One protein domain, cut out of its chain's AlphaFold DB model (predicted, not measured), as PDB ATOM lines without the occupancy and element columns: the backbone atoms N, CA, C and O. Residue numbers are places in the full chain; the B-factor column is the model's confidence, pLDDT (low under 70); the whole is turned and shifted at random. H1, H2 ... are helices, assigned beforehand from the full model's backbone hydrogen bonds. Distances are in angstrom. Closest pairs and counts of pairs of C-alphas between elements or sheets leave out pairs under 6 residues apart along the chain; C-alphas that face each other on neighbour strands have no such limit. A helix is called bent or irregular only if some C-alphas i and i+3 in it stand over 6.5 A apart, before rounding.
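Overview. This is residues 30 to 128 of the 581 residues of the protein "Cilia and flagella associated protein 99" of Podarcis muralis (UniProt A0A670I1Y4). H2 and H3 cross at a steep angle to make the core, and four more helices are set around them: H1 meets H2 at a corner and packs crosswise on H3, H6 packs on H2, and H4 and H5 form a V, whose arm H5 also packs on H2. The packing is mostly crossed rather than side by side, H4 is only near its neighbours, and residues 30 to 36 of H1 stick out. The printed part has 99 residues, with six named helices in the order H1 to H6 and no named strand; the class is all helix. It is compact, with a radius of gyration of the C-alphas of 13.2 A and spans of 35 by 32 by 24 A.

Along the chain. H1 is residues 30 to 43, 19.8 A from first to last C-alpha, and begins at C-alpha 30, (201.011, 160.295, 147.391). H2, residues 45 to 58, is also 19.8 A long. H3 is residues 65 to 79, 21.5 A, and begins at C-alpha 65, (193.836, 159.642, 173.331); it is irregular, with C-alphas 66 and 69 7.2 A apart. H4, residues 82 to 96, measures 16.7 A and is irregular, with C-alphas 84 and 87 9.4 A apart. H5, residues 99 to 109, measures 14.9 A. H6, residues 112 to 126, measures 20.7 A and ends at C-alpha 126, (204.614, 137.728, 168.202); it is only just irregular, with C-alphas 115 and 118 6.8 A apart.

Arrangement. The hub is H2, which touches H3, H5 and H6. With residues 48 to 52 it touches H3 at a steep tilt of 60 degrees, opposite ways; the closest C-alphas, of Leu 48 and Val 72, are 6.0 A apart. With residues 47 to 51 it touches H6 at a steep tilt of 42 degrees, opposite ways, closest at the C-alphas of Leu 47 and Trp 123, 6.6 A. H5 is about perpendicular to H2, at 77 degrees, and touches it closest at the C-alphas of Phe 55 and Phe 108, 6.9 A. H1 touches H3 with residues 37 to 41 alone, about perpendicular at 80 degrees; the closest C-alphas, of Cys 41 and Tyr 76, are 6.2 A apart. H4 touches no helix; it is close to but not clearly touching H3, with the C-alphas of Leu 77 and Phe 90 7.9 A apart. H4 is apart from H1, H2 and H6. Every O i to N i+4 pair is within hydrogen-bond range in H1 and H5, against 9 of 10 in H2, 9 of 11 in H3, 8 of 11 in H4 and 6 of 11 in H6.

Size, cuts and confidence. The C-alphas farthest apart, of Glu 31 and Thr 117, are 36.5 A apart. The printed part has no cut and no long link; the link from H2 to H3 is short and the other four are tight. The mean pLDDT of the printed part is 86.5, and no printed residue is under 70.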
ATOM      1  N   ASP A  30     201.293 160.022 145.976       70.19
ATOM      2  CA  ASP A  30     201.011 160.295 147.391       70.19
ATOM      3  C   ASP A  30     199.802 159.494 147.890       70.19
ATOM      4  O   ASP A  30     199.797 159.020 149.025       70.19
ATOM      5  N   GLU A  31     198.787 159.290 147.040       78.00
ATOM      6  CA  GLU A  31     197.610 158.478 147.381       78.00
ATOM      7  C   GLU A  31     197.968 156.998 147.535       78.00
ATOM      8  O   GLU A  31     197.539 156.344 148.485       78.00
ATOM      9  N   THR A  32     198.797 156.471 146.633       81.06
ATOM     10  CA  THR A  32     199.281 155.085 146.715       81.06
ATOM     11  C   THR A  32     200.180 154.878 147.934       81.06
ATOM     12  O   THR A  32     200.004 153.895 148.654       81.06
ATOM     13  N   PHE A  33     201.057 155.839 148.236       83.62
ATOM     14  CA  PHE A  33     201.868 155.843 149.454       83.62
ATOM     15  C   PHE A  33     201.016 155.890 150.735       83.62
ATOM     16  O   PHE A  33     201.243 155.113 151.666       83.62
ATOM     17  N   LEU A  34     200.003 156.761 150.787       84.94
ATOM     18  CA  LEU A  34     199.076 156.859 151.919       84.94
ATOM     19  C   LEU A  34     198.310 155.555 152.131       84.94
ATOM     20  O   LEU A  34     198.245 155.060 153.255       84.94
ATOM     21  N   MET A  35     197.767 154.976 151.060       85.81
ATOM     22  CA  MET A  35     197.039 153.711 151.137       85.81
ATOM     23  C   MET A  35     197.942 152.563 151.598       85.81
ATOM     24  O   MET A  35     197.519 151.794 152.458       85.81
ATOM     25  N   ALA A  36     199.185 152.493 151.110       85.81
ATOM     26  CA  ALA A  36     200.173 151.504 151.546       85.81
ATOM     27  C   ALA A  36     200.576 151.683 153.022       85.81
ATOM     28  O   ALA A  36     200.716 150.715 153.770       85.81
ATOM     29  N   THR A  37     200.720 152.931 153.472       86.88
ATOM     30  CA  THR A  37     201.031 153.248 154.874       86.88
ATOM     31  C   THR A  37     199.878 152.845 155.791       86.88
ATOM     32  O   THR A  37     200.094 152.220 156.828       86.88
ATOM     33  N   LEU A  38     198.640 153.159 155.401       88.19
ATOM     34  CA  LEU A  38     197.447 152.796 156.162       88.19
ATOM     35  C   LEU A  38     197.229 151.281 156.194       88.19
ATOM     36  O   LEU A  38     196.904 150.751 157.256       88.19
ATOM     37  N   SER A  39     197.439 150.573 155.078       88.44
ATOM     38  CA  SER A  39     197.354 149.109 155.061       88.44
ATOM     39  C   SER A  39     198.412 148.477 155.963       88.44
ATOM     40  O   SER A  39     198.077 147.596 156.749       88.44
ATOM     41  N   GLY A  40     199.647 148.986 155.937       88.25
ATOM     42  CA  GLY A  40     200.715 148.513 156.817       88.25
ATOM     43  C   GLY A  40     200.434 148.776 158.299       88.25
ATOM     44  O   GLY A  40     200.640 147.899 159.135       88.25
ATOM     45  N   CYS A  41     199.858 149.931 158.646       89.56
ATOM     46  CA  CYS A  41     199.432 150.205 160.023       89.56
ATOM     47  C   CYS A  41     198.348 149.231 160.516       89.56
ATOM     48  O   CYS A  41     198.277 148.955 161.712       89.56
ATOM     49  N   ILE A  42     197.488 148.731 159.621       90.31
ATOM     50  CA  ILE A  42     196.449 147.746 159.956       90.31
ATOM     51  C   ILE A  42     197.056 146.347 160.104       90.31
ATOM     52  O   ILE A  42     196.710 145.642 161.051       90.31
ATOM     53  N   GLU A  43     197.958 145.957 159.202       90.50
ATOM     54  CA  GLU A  43     198.620 144.647 159.210       90.50
ATOM     55  C   GLU A  43     199.498 144.461 160.454       90.50
ATOM     56  O   GLU A  43     199.341 143.491 161.193       90.50
ATOM     57  N   TYR A  44     200.349 145.445 160.755       89.38
ATOM     58  CA  TYR A  44     201.268 145.405 161.897       89.38
ATOM     59  C   TYR A  44     200.671 146.000 163.176       89.38
ATOM     60  O   TYR A  44     201.392 146.287 164.133       89.38
ATOM     61  N   LYS A  45     199.345 146.169 163.236       89.00
ATOM     62  CA  LYS A  45     198.663 146.786 164.378       89.00
ATOM     63  C   LYS A  45     199.036 146.171 165.739       89.00
ATOM     64  O   LYS A  45     199.352 146.948 166.637       89.00
ATOM     65  N   PRO A  46     199.073 144.833 165.925       89.19
ATOM     66  CA  PRO A  46     199.432 144.241 167.217       89.19
ATOM     67  C   PRO A  46     200.841 144.627 167.684       89.19
ATOM     68  O   PRO A  46     201.055 144.843 168.871       89.19
ATOM     69  N   LEU A  47     201.786 144.764 166.748       90.00
ATOM     70  CA  LEU A  47     203.173 145.146 167.019       90.00
ATOM     71  C   LEU A  47     203.285 146.621 167.432       90.00
ATOM     72  O   LEU A  47     203.991 146.966 168.382       90.00
ATOM     73  N   LEU A  48     202.577 147.489 166.708       91.75
ATOM     74  CA  LEU A  48     202.577 148.935 166.929       91.75
ATOM     75  C   LEU A  48     201.842 149.302 168.223       91.75
ATOM     76  O   LEU A  48     202.314 150.154 168.978       91.75
ATOM     77  N   ASP A  49     200.724 148.627 168.507       90.62
ATOM     78  CA  ASP A  49     199.919 148.850 169.707       90.62
ATOM     79  C   ASP A  49     200.711 148.519 170.981       90.62
ATOM     80  O   ASP A  49     200.552 149.218 171.979       90.62
ATOM     81  N   VAL A  50     201.610 147.523 170.966       90.75
ATOM     82  CA  VAL A  50     202.520 147.247 172.096       90.75
ATOM     83  C   VAL A  50     203.302 148.513 172.460       90.75
ATOM     84  O   VAL A  50     203.220 149.000 173.590       90.75
ATOM     85  N   VAL A  51     203.989 149.113 171.486       90.75
ATOM     86  CA  VAL A  51     204.831 150.298 171.701       90.75
ATOM     87  C   VAL A  51     204.004 151.513 172.123       90.75
ATOM     88  O   VAL A  51     204.358 152.202 173.083       90.75
ATOM     89  N   VAL A  52     202.893 151.780 171.431       91.94
ATOM     90  CA  VAL A  52     202.063 152.964 171.696       91.94
ATOM     91  C   VAL A  52     201.371 152.859 173.059       91.94
ATOM     92  O   VAL A  52     201.389 153.822 173.826       91.94
ATOM     93  N   ASN A  53     200.842 151.692 173.435       90.88
ATOM     94  CA  ASN A  53     200.225 151.500 174.753       90.88
ATOM     95  C   ASN A  53     201.242 151.645 175.895       90.88
ATOM     96  O   ASN A  53     200.938 152.239 176.938       90.88
ATOM     97  N   ALA A  54     202.473 151.168 175.704       88.38
ATOM     98  CA  ALA A  54     203.532 151.369 176.687       88.38
ATOM     99  C   ALA A  54     203.978 152.827 176.795       88.38
ATOM    100  O   ALA A  54     204.220 153.295 177.912       88.38
ATOM    101  N   PHE A  55     204.002 153.567 175.681       90.94
ATOM    102  CA  PHE A  55     204.229 155.010 175.708       90.94
ATOM    103  C   PHE A  55     203.188 155.708 176.589       90.94
ATOM    104  O   PHE A  55     203.568 156.406 177.528       90.94
ATOM    105  N   TYR A  56     201.890 155.462 176.372       89.81
ATOM    106  CA  TYR A  56     200.822 156.049 177.197       89.81
ATOM    107  C   TYR A  56     200.917 155.657 178.680       89.81
ATOM    108  O   TYR A  56     200.540 156.440 179.552       89.81
ATOM    109  N   THR A  57     201.462 154.477 178.980       86.69
ATOM    110  CA  THR A  57     201.619 153.994 180.360       86.69
ATOM    111  C   THR A  57     202.796 154.657 181.089       86.69
ATOM    112  O   THR A  57     202.686 154.965 182.282       86.69
ATOM    113  N   ARG A  58     203.923 154.882 180.399       83.94
ATOM    114  CA  ARG A  58     205.167 155.409 180.989       83.94
ATOM    115  C   ARG A  58     205.260 156.933 180.889       83.94
ATOM    116  O   ARG A  58     205.051 157.613 181.896       83.94
ATOM    117  N   ASP A  59     205.504 157.445 179.683       79.12
ATOM    118  CA  ASP A  59     205.886 158.846 179.435       79.12
ATOM    119  C   ASP A  59     204.732 159.706 178.884       79.12
ATOM    120  O   ASP A  59     204.726 160.931 179.017       79.12
ATOM    121  N   GLY A  60     203.715 159.069 178.302       78.12
ATOM    122  CA  GLY A  60     202.595 159.686 177.589       78.12
ATOM    123  C   GLY A  60     201.330 159.920 178.419       78.12
ATOM    124  O   GLY A  60     200.267 160.126 177.840       78.12
ATOM    125  N   LYS A  61     201.398 159.920 179.759       75.81
ATOM    126  CA  LYS A  61     200.207 160.041 180.638       75.81
ATOM    127  C   LYS A  61     199.367 161.301 180.394       75.81
ATOM    128  O   LYS A  61     198.178 161.321 180.693       75.81
ATOM    129  N   HIS A  62     199.995 162.353 179.875       74.44
ATOM    130  CA  HIS A  62     199.356 163.635 179.567       74.44
ATOM    131  C   HIS A  62     199.071 163.832 178.068       74.44
ATOM    132  O   HIS A  62     198.633 164.909 177.665       74.44
ATOM    133  N   CYS A  63     199.328 162.826 177.228       82.94
ATOM    134  CA  CYS A  63     198.982 162.861 175.811       82.94
ATOM    135  C   CYS A  63     197.491 162.550 175.629       82.94
ATOM    136  O   CYS A  63     196.930 161.702 176.322       82.94
ATOM    137  N   LEU A  64     196.832 163.223 174.683       85.69
ATOM    138  CA  LEU A  64     195.422 162.962 174.398       85.69
ATOM    139  C   LEU A  64     195.268 161.600 173.713       85.69
ATOM    140  O   LEU A  64     196.086 161.219 172.874       85.69
ATOM    141  N   LEU A  65     194.174 160.898 174.010       85.19
ATOM    142  CA  LEU A  65     193.836 159.642 173.331       85.19
ATOM    143  C   LEU A  65     193.538 159.858 171.835       85.19
ATOM    144  O   LEU A  65     193.754 158.965 171.024       85.19
ATOM    145  N   SER A  66     193.086 161.060 171.461       86.19
ATOM    146  CA  SER A  66     192.864 161.464 170.065       86.19
ATOM    147  C   SER A  66     194.130 161.373 169.208       86.19
ATOM    148  O   SER A  66     194.038 161.155 168.003       86.19
ATOM    149  N   ASP A  67     195.305 161.496 169.834       87.44
ATOM    150  CA  ASP A  67     196.604 161.433 169.164       87.44
ATOM    151  C   ASP A  67     197.120 159.983 169.028       87.44
ATOM    152  O   ASP A  67     198.177 159.761 168.447       87.44
ATOM    153  N   HIS A  68     196.381 158.972 169.503       89.75
ATOM    154  CA  HIS A  68     196.814 157.570 169.456       89.75
ATOM    155  C   HIS A  68     197.141 157.123 168.028       89.75
ATOM    156  O   HIS A  68     198.214 156.590 167.760       89.75
ATOM    157  N   ASN A  69     196.242 157.408 167.083       89.50
ATOM    158  CA  ASN A  69     196.435 157.049 165.678       89.50
ATOM    159  C   ASN A  69     197.628 157.787 165.054       89.50
ATOM    160  O   ASN A  69     198.306 157.224 164.199       89.50
ATOM    161  N   LEU A  70     197.915 159.016 165.500       89.88
ATOM    162  CA  LEU A  70     199.103 159.754 165.073       89.88
ATOM    163  C   LEU A  70     200.372 159.007 165.504       89.88
ATOM    164  O   LEU A  70     201.250 158.784 164.676       89.88
ATOM    165  N   TYR A  71     200.453 158.573 166.766       91.62
ATOM    166  CA  TYR A  71     201.610 157.823 167.261       91.62
ATOM    167  C   TYR A  71     201.752 156.452 166.596       91.62
ATOM    168  O   TYR A  71     202.873 156.056 166.296       91.62
ATOM    169  N   VAL A  72     200.650 155.758 166.294       91.62
ATOM    170  CA  VAL A  72     200.680 154.485 165.546       91.62
ATOM    171  C   VAL A  72     201.280 154.680 164.152       91.62
ATOM    172  O   VAL A  72     202.186 153.940 163.773       91.62
ATOM    173  N   VAL A  73     200.835 155.701 163.411       90.94
ATOM    174  CA  VAL A  73     201.371 155.988 162.070       90.94
ATOM    175  C   VAL A  73     202.839 156.406 162.147       90.94
ATOM    176  O   VAL A  73     203.655 155.917 161.371       90.94
ATOM    177  N   VAL A  74     203.216 157.259 163.104       90.25
ATOM    178  CA  VAL A  74     204.621 157.658 163.293       90.25
ATOM    179  C   VAL A  74     205.496 156.459 163.671       90.25
ATOM    180  O   VAL A  74     206.610 156.355 163.168       90.25
ATOM    181  N   CYS A  75     204.996 155.546 164.507       91.19
ATOM    182  CA  CYS A  75     205.682 154.307 164.876       91.19
ATOM    183  C   CYS A  75     205.924 153.429 163.643       91.19
ATOM    184  O   CYS A  75     207.064 153.065 163.381       91.19
ATOM    185  N   TYR A  76     204.890 153.196 162.828       92.00
ATOM    186  CA  TYR A  76     204.996 152.428 161.583       92.00
ATOM    187  C   TYR A  76     206.014 153.031 160.608       92.00
ATOM    188  O   TYR A  76     206.867 152.333 160.056       92.00
ATOM    189  N   LEU A  77     205.954 154.350 160.416       89.06
ATOM    190  CA  LEU A  77     206.894 155.063 159.554       89.06
ATOM    191  C   LEU A  77     208.329 154.969 160.086       89.06
ATOM    192  O   LEU A  77     209.266 154.883 159.296       89.06
ATOM    193  N   ALA A  78     208.500 154.969 161.409       87.88
ATOM    194  CA  ALA A  78     209.802 154.860 162.051       87.88
ATOM    195  C   ALA A  78     210.390 153.442 162.008       87.88
ATOM    196  O   ALA A  78     211.609 153.309 161.922       87.88
ATOM    197  N   THR A  79     209.556 152.399 162.057       87.06
ATOM    198  CA  THR A  79     209.994 150.995 162.047       87.06
ATOM    199  C   THR A  79     210.225 150.447 160.648       87.06
ATOM    200  O   THR A  79     211.232 149.785 160.427       87.06
ATOM    201  N   PHE A  80     209.306 150.698 159.713       86.94
ATOM    202  CA  PHE A  80     209.295 150.009 158.418       86.94
ATOM    203  C   PHE A  80     209.749 150.895 157.265       86.94
ATOM    204  O   PHE A  80     210.456 150.437 156.375       86.94
ATOM    205  N   GLN A  81     209.367 152.172 157.272       83.31
ATOM    206  CA  GLN A  81     209.611 153.051 156.126       83.31
ATOM    207  C   GLN A  81     210.803 153.985 156.300       83.31
ATOM    208  O   GLN A  81     211.118 154.743 155.390       83.31
ATOM    209  N   LEU A  82     211.500 153.947 157.434       82.38
ATOM    210  CA  LEU A  82     212.594 154.882 157.683       82.38
ATOM    211  C   LEU A  82     213.787 154.661 156.732       82.38
ATOM    212  O   LEU A  82     214.462 155.627 156.365       82.38
ATOM    213  N   ASP A  83     213.991 153.417 156.290       79.75
ATOM    214  CA  ASP A  83     215.001 153.036 155.297       79.75
ATOM    215  C   ASP A  83     214.628 153.476 153.873       79.75
ATOM    216  O   ASP A  83     215.481 153.995 153.155       79.75
ATOM    217  N   GLU A  84     213.359 153.335 153.483       80.12
ATOM    218  CA  GLU A  84     212.877 153.673 152.133       80.12
ATOM    219  C   GLU A  84     212.630 155.177 151.948       80.12
ATOM    220  O   GLU A  84     212.909 155.751 150.896       80.12
ATOM    221  N   LEU A  85     212.108 155.836 152.982       79.44
ATOM    222  CA  LEU A  85     211.656 157.226 152.946       79.44
ATOM    223  C   LEU A  85     212.785 158.216 153.273       79.44
ATOM    224  O   LEU A  85     212.792 159.360 152.808       79.44
ATOM    225  N   GLY A  86     213.754 157.775 154.080       81.12
ATOM    226  CA  GLY A  86     214.909 158.554 154.501       81.12
ATOM    227  C   GLY A  86     214.599 159.655 155.527       81.12
ATOM    228  O   GLY A  86     213.502 160.212 155.627       81.12
ATOM    229  N   LEU A  87     215.630 160.041 156.286       82.06
ATOM    230  CA  LEU A  87     215.512 160.983 157.411       82.06
ATOM    231  C   LEU A  87     214.967 162.369 157.012       82.06
ATOM    232  O   LEU A  87     214.311 163.024 157.816       82.06
ATOM    233  N   GLN A  88     215.220 162.834 155.784       80.94
ATOM    234  CA  GLN A  88     214.810 164.173 155.333       80.94
ATOM    235  C   GLN A  88     213.300 164.282 155.094       80.94
ATOM    236  O   GLN A  88     212.680 165.279 155.475       80.94
ATOM    237  N   GLN A  89     212.697 163.270 154.470       82.44
ATOM    238  CA  GLN A  89     211.251 163.224 154.264       82.44
ATOM    239  C   GLN A  89     210.544 162.947 155.601       82.44
ATOM    240  O   GLN A  89     209.571 163.625 155.928       82.44
ATOM    241  N   PHE A  90     211.113 162.066 156.434       86.06
ATOM    242  CA  PHE A  90     210.627 161.813 157.791       86.06
ATOM    243  C   PHE A  90     210.641 163.085 158.651       86.06
ATOM    244  O   PHE A  90     209.636 163.440 159.262       86.06
ATOM    245  N   SER A  91     211.734 163.856 158.614       85.25
ATOM    246  CA  SER A  91     211.844 165.139 159.320       85.25
ATOM    247  C   SER A  91     210.786 166.146 158.873       85.25
ATOM    248  O   SER A  91     210.250 166.877 159.704       85.25
ATOM    249  N   ARG A  92     210.461 166.190 157.573       85.19
ATOM    250  CA  ARG A  92     209.393 167.053 157.050       85.19
ATOM    251  C   ARG A  92     208.020 166.645 157.580       85.19
ATOM    252  O   ARG A  92     207.283 167.521 158.020       85.19
ATOM    253  N   MET A  93     207.708 165.349 157.609       83.69
ATOM    254  CA  MET A  93     206.435 164.851 158.151       83.69
ATOM    255  C   MET A  93     206.303 165.118 159.655       83.69
ATOM    256  O   MET A  93     205.271 165.611 160.101       83.69
ATOM    257  N   VAL A  94     207.368 164.884 160.428       84.19
ATOM    258  CA  VAL A  94     207.394 165.157 161.876       84.19
ATOM    259  C   VAL A  94     207.224 166.652 162.174       84.19
ATOM    260  O   VAL A  94     206.505 167.009 163.101       84.19
ATOM    261  N   LYS A  95     207.844 167.534 161.376       84.31
ATOM    262  CA  LYS A  95     207.716 168.997 161.516       84.31
ATOM    263  C   LYS A  95     206.353 169.543 161.086       84.31
ATOM    264  O   LYS A  95     205.968 170.598 161.575       84.31
ATOM    265  N   ALA A  96     205.681 168.889 160.138       83.81
ATOM    266  CA  ALA A  96     204.356 169.289 159.664       83.81
ATOM    267  C   ALA A  96     203.244 168.926 160.662       83.81
ATOM    268  O   ALA A  96     202.209 169.587 160.709       83.81
ATOM    269  N   ALA A  97     203.464 167.878 161.452       82.12
ATOM    270  CA  ALA A  97     202.645 167.555 162.609       82.12
ATOM    271  C   ALA A  97     203.082 168.379 163.842       82.12
ATOM    272  O   ALA A  97     203.778 169.384 163.714       82.12
ATOM    273  N   ASP A  98     202.649 167.996 165.046       82.81
ATOM    274  CA  ASP A  98     203.031 168.694 166.279       82.81
ATOM    275  C   ASP A  98     204.437 168.251 166.741       82.81
ATOM    276  O   ASP A  98     204.596 167.119 167.225       82.81
ATOM    277  N   PRO A  99     205.462 169.120 166.629       82.19
ATOM    278  CA  PRO A  99     206.839 168.741 166.907       82.19
ATOM    279  C   PRO A  99     207.043 168.402 168.384       82.19
ATOM    280  O   PRO A  99     207.795 167.485 168.689       82.19
ATOM    281  N   VAL A 100     206.346 169.069 169.311       82.75
ATOM    282  CA  VAL A 100     206.538 168.862 170.756       82.75
ATOM    283  C   VAL A 100     206.023 167.484 171.169       82.75
ATOM    284  O   VAL A 100     206.673 166.765 171.931       82.75
ATOM    285  N   LYS A 101     204.854 167.096 170.649       86.50
ATOM    286  CA  LYS A 101     204.240 165.791 170.927       86.50
ATOM    287  C   LYS A 101     205.050 164.648 170.332       86.50
ATOM    288  O   LYS A 101     205.337 163.670 171.023       86.50
ATOM    289  N   ILE A 102     205.448 164.782 169.067       88.50
ATOM    290  CA  ILE A 102     206.189 163.729 168.374       88.50
ATOM    291  C   ILE A 102     207.601 163.586 168.946       88.50
ATOM    292  O   ILE A 102     208.063 162.460 169.085       88.50
ATOM    293  N   CYS A 103     208.262 164.668 169.374       87.12
ATOM    294  CA  CYS A 103     209.573 164.571 170.032       87.12
ATOM    295  C   CYS A 103     209.537 163.728 171.300       87.12
ATOM    296  O   CYS A 103     210.400 162.872 171.484       87.12
ATOM    297  N   LYS A 104     208.516 163.912 172.145       88.81
ATOM    298  CA  LYS A 104     208.333 163.084 173.347       88.81
ATOM    299  C   LYS A 104     208.182 161.607 172.994       88.81
ATOM    300  O   LYS A 104     208.816 160.765 173.624       88.81
ATOM    301  N   PHE A 105     207.390 161.301 171.967       91.06
ATOM    302  CA  PHE A 105     207.205 159.929 171.495       91.06
ATOM    303  C   PHE A 105     208.487 159.331 170.899       91.06
ATOM    304  O   PHE A 105     208.878 158.228 171.265       91.06
ATOM    305  N   LEU A 106     209.186 160.065 170.027       89.19
ATOM    306  CA  LEU A 106     210.435 159.607 169.410       89.19
ATOM    307  C   LEU A 106     211.543 159.403 170.444       89.19
ATOM    308  O   LEU A 106     212.307 158.451 170.327       89.19
ATOM    309  N   ARG A 107     211.607 160.250 171.477       90.38
ATOM    310  CA  ARG A 107     212.550 160.095 172.589       90.38
ATOM    311  C   ARG A 107     212.298 158.814 173.380       90.38
ATOM    312  O   ARG A 107     213.259 158.151 173.748       90.38
ATOM    313  N   PHE A 108     211.032 158.461 173.603       91.19
ATOM    314  CA  PHE A 108     210.657 157.195 174.231       91.19
ATOM    315  C   PHE A 108     210.978 155.992 173.332       91.19
ATOM    316  O   PHE A 108     211.564 155.011 173.792       91.19
ATOM    317  N   PHE A 109     210.607 156.075 172.050       90.56
ATOM    318  CA  PHE A 109     210.716 154.964 171.109       90.56
ATOM    319  C   PHE A 109     212.166 154.639 170.724       90.56
ATOM    320  O   PHE A 109     212.538 153.472 170.688       90.56
ATOM    321  N   PHE A 110     213.006 155.653 170.496       88.94
ATOM    322  CA  PHE A 110     214.428 155.491 170.152       88.94
ATOM    323  C   PHE A 110     215.359 155.441 171.375       88.94
ATOM    324  O   PHE A 110     216.575 155.647 171.247       88.94
ATOM    325  N   ASP A 111     214.817 155.175 172.565       89.50
ATOM    326  CA  ASP A 111     215.627 154.895 173.742       89.50
ATOM    327  C   ASP A 111     216.238 153.491 173.638       89.50
ATOM    328  O   ASP A 111     215.541 152.480 173.535       89.50
ATOM    329  N   VAL A 112     217.570 153.436 173.684       85.38
ATOM    330  CA  VAL A 112     218.370 152.212 173.529       85.38
ATOM    331  C   VAL A 112     217.990 151.175 174.587       85.38
ATOM    332  O   VAL A 112     217.956 149.979 174.297       85.38
ATOM    333  N   VAL A 113     217.655 151.626 175.801       86.19
ATOM    334  CA  VAL A 113     217.255 150.733 176.894       86.19
ATOM    335  C   VAL A 113     215.905 150.088 176.593       86.19
ATOM    336  O   VAL A 113     215.768 148.873 176.735       86.19
ATOM    337  N   ASN A 114     214.925 150.866 176.127       86.00
ATOM    338  CA  ASN A 114     213.590 150.357 175.804       86.00
ATOM    339  C   ASN A 114     213.619 149.413 174.593       86.00
ATOM    340  O   ASN A 114     212.960 148.374 174.629       86.00
ATOM    341  N   LEU A 115     214.413 149.744 173.566       86.12
ATOM    342  CA  LEU A 115     214.559 148.933 172.354       86.12
ATOM    343  C   LEU A 115     215.167 147.554 172.639       86.12
ATOM    344  O   LEU A 115     214.653 146.558 172.143       86.12
ATOM    345  N   HIS A 116     216.236 147.469 173.440       83.69
ATOM    346  CA  HIS A 116     216.927 146.193 173.683       83.69
ATOM    347  C   HIS A 116     216.308 145.314 174.771       83.69
ATOM    348  O   HIS A 116     216.628 144.127 174.817       83.69
ATOM    349  N   THR A 117     215.471 145.880 175.641       85.06
ATOM    350  CA  THR A 117     214.809 145.138 176.719       85.06
ATOM    351  C   THR A 117     213.373 144.816 176.315       85.06
ATOM    352  O   THR A 117     213.118 143.944 175.490       85.06
ATOM    353  N   TRP A 118     212.433 145.591 176.837       85.06
ATOM    354  CA  TRP A 118     211.020 145.290 176.812       85.06
ATOM    355  C   TRP A 118     210.421 145.288 175.398       85.06
ATOM    356  O   TRP A 118     209.670 144.374 175.084       85.06
ATOM    357  N   ILE A 119     210.775 146.234 174.512       87.56
ATOM    358  CA  ILE A 119     210.202 146.261 173.149       87.56
ATOM    359  C   ILE A 119     210.590 144.993 172.385       87.56
ATOM    360  O   ILE A 119     209.734 144.343 171.788       87.56
ATOM    361  N   LYS A 120     211.869 144.609 172.446       87.81
ATOM    362  CA  LYS A 120     212.355 143.374 171.834       87.81
ATOM    363  C   LYS A 120     211.672 142.144 172.435       87.81
ATOM    364  O   LYS A 120     211.261 141.268 171.682       87.81
ATOM    365  N   ASP A 121     211.539 142.075 173.758       88.50
ATOM    366  CA  ASP A 121     210.935 140.926 174.440       88.50
ATOM    367  C   ASP A 121     209.453 140.740 174.079       88.50
ATOM    368  O   ASP A 121     209.024 139.613 173.837       88.50
ATOM    369  N   GLU A 122     208.678 141.823 173.976       89.00
ATOM    370  CA  GLU A 122     207.273 141.759 173.549       89.00
ATOM    371  C   GLU A 122     207.135 141.429 172.058       89.00
ATOM    372  O   GLU A 122     206.263 140.658 171.663       89.00
ATOM    373  N   TRP A 123     208.012 141.964 171.206       91.31
ATOM    374  CA  TRP A 123     208.003 141.639 169.778       91.31
ATOM    375  C   TRP A 123     208.384 140.180 169.510       91.31
ATOM    376  O   TRP A 123     207.788 139.553 168.633       91.31
ATOM    377  N   ASN A 124     209.280 139.606 170.318       90.50
ATOM    378  CA  ASN A 124     209.628 138.182 170.266       90.50
ATOM    379  C   ASN A 124     208.466 137.251 170.668       90.50
ATOM    380  O   ASN A 124     208.529 136.054 170.402       90.50
ATOM    381  N   GLN A 125     207.417 137.752 171.335       89.00
ATOM    382  CA  GLN A 125     206.218 136.944 171.613       89.00
ATOM    383  C   GLN A 125     205.341 136.772 170.368       89.00
ATOM    384  O   GLN A 125     204.575 135.812 170.285       89.00
ATOM    385  N   ILE A 126     205.430 137.709 169.419       88.19
ATOM    386  CA  ILE A 126     204.614 137.728 168.202       88.19
ATOM    387  C   ILE A 126     205.395 137.123 167.022       88.19
ATOM    388  O   ILE A 126     204.819 136.385 166.225       88.19
ATOM    389  N   TYR A 127     206.698 137.408 166.926       89.38
ATOM    390  CA  TYR A 127     207.577 136.986 165.829       89.38
ATOM    391  C   TYR A 127     208.844 136.292 166.335       89.38
ATOM    392  O   TYR A 127     209.221 136.426 167.494       89.38
ATOM    393  N   ASP A 128     209.526 135.566 165.446       92.25
ATOM    394  CA  ASP A 128     210.761 134.860 165.789       92.25
ATOM    395  C   ASP A 128     211.889 135.825 166.198       92.25
ATOM    396  O   ASP A 128     212.084 136.890 165.605       92.25
TER     397      ASP A 128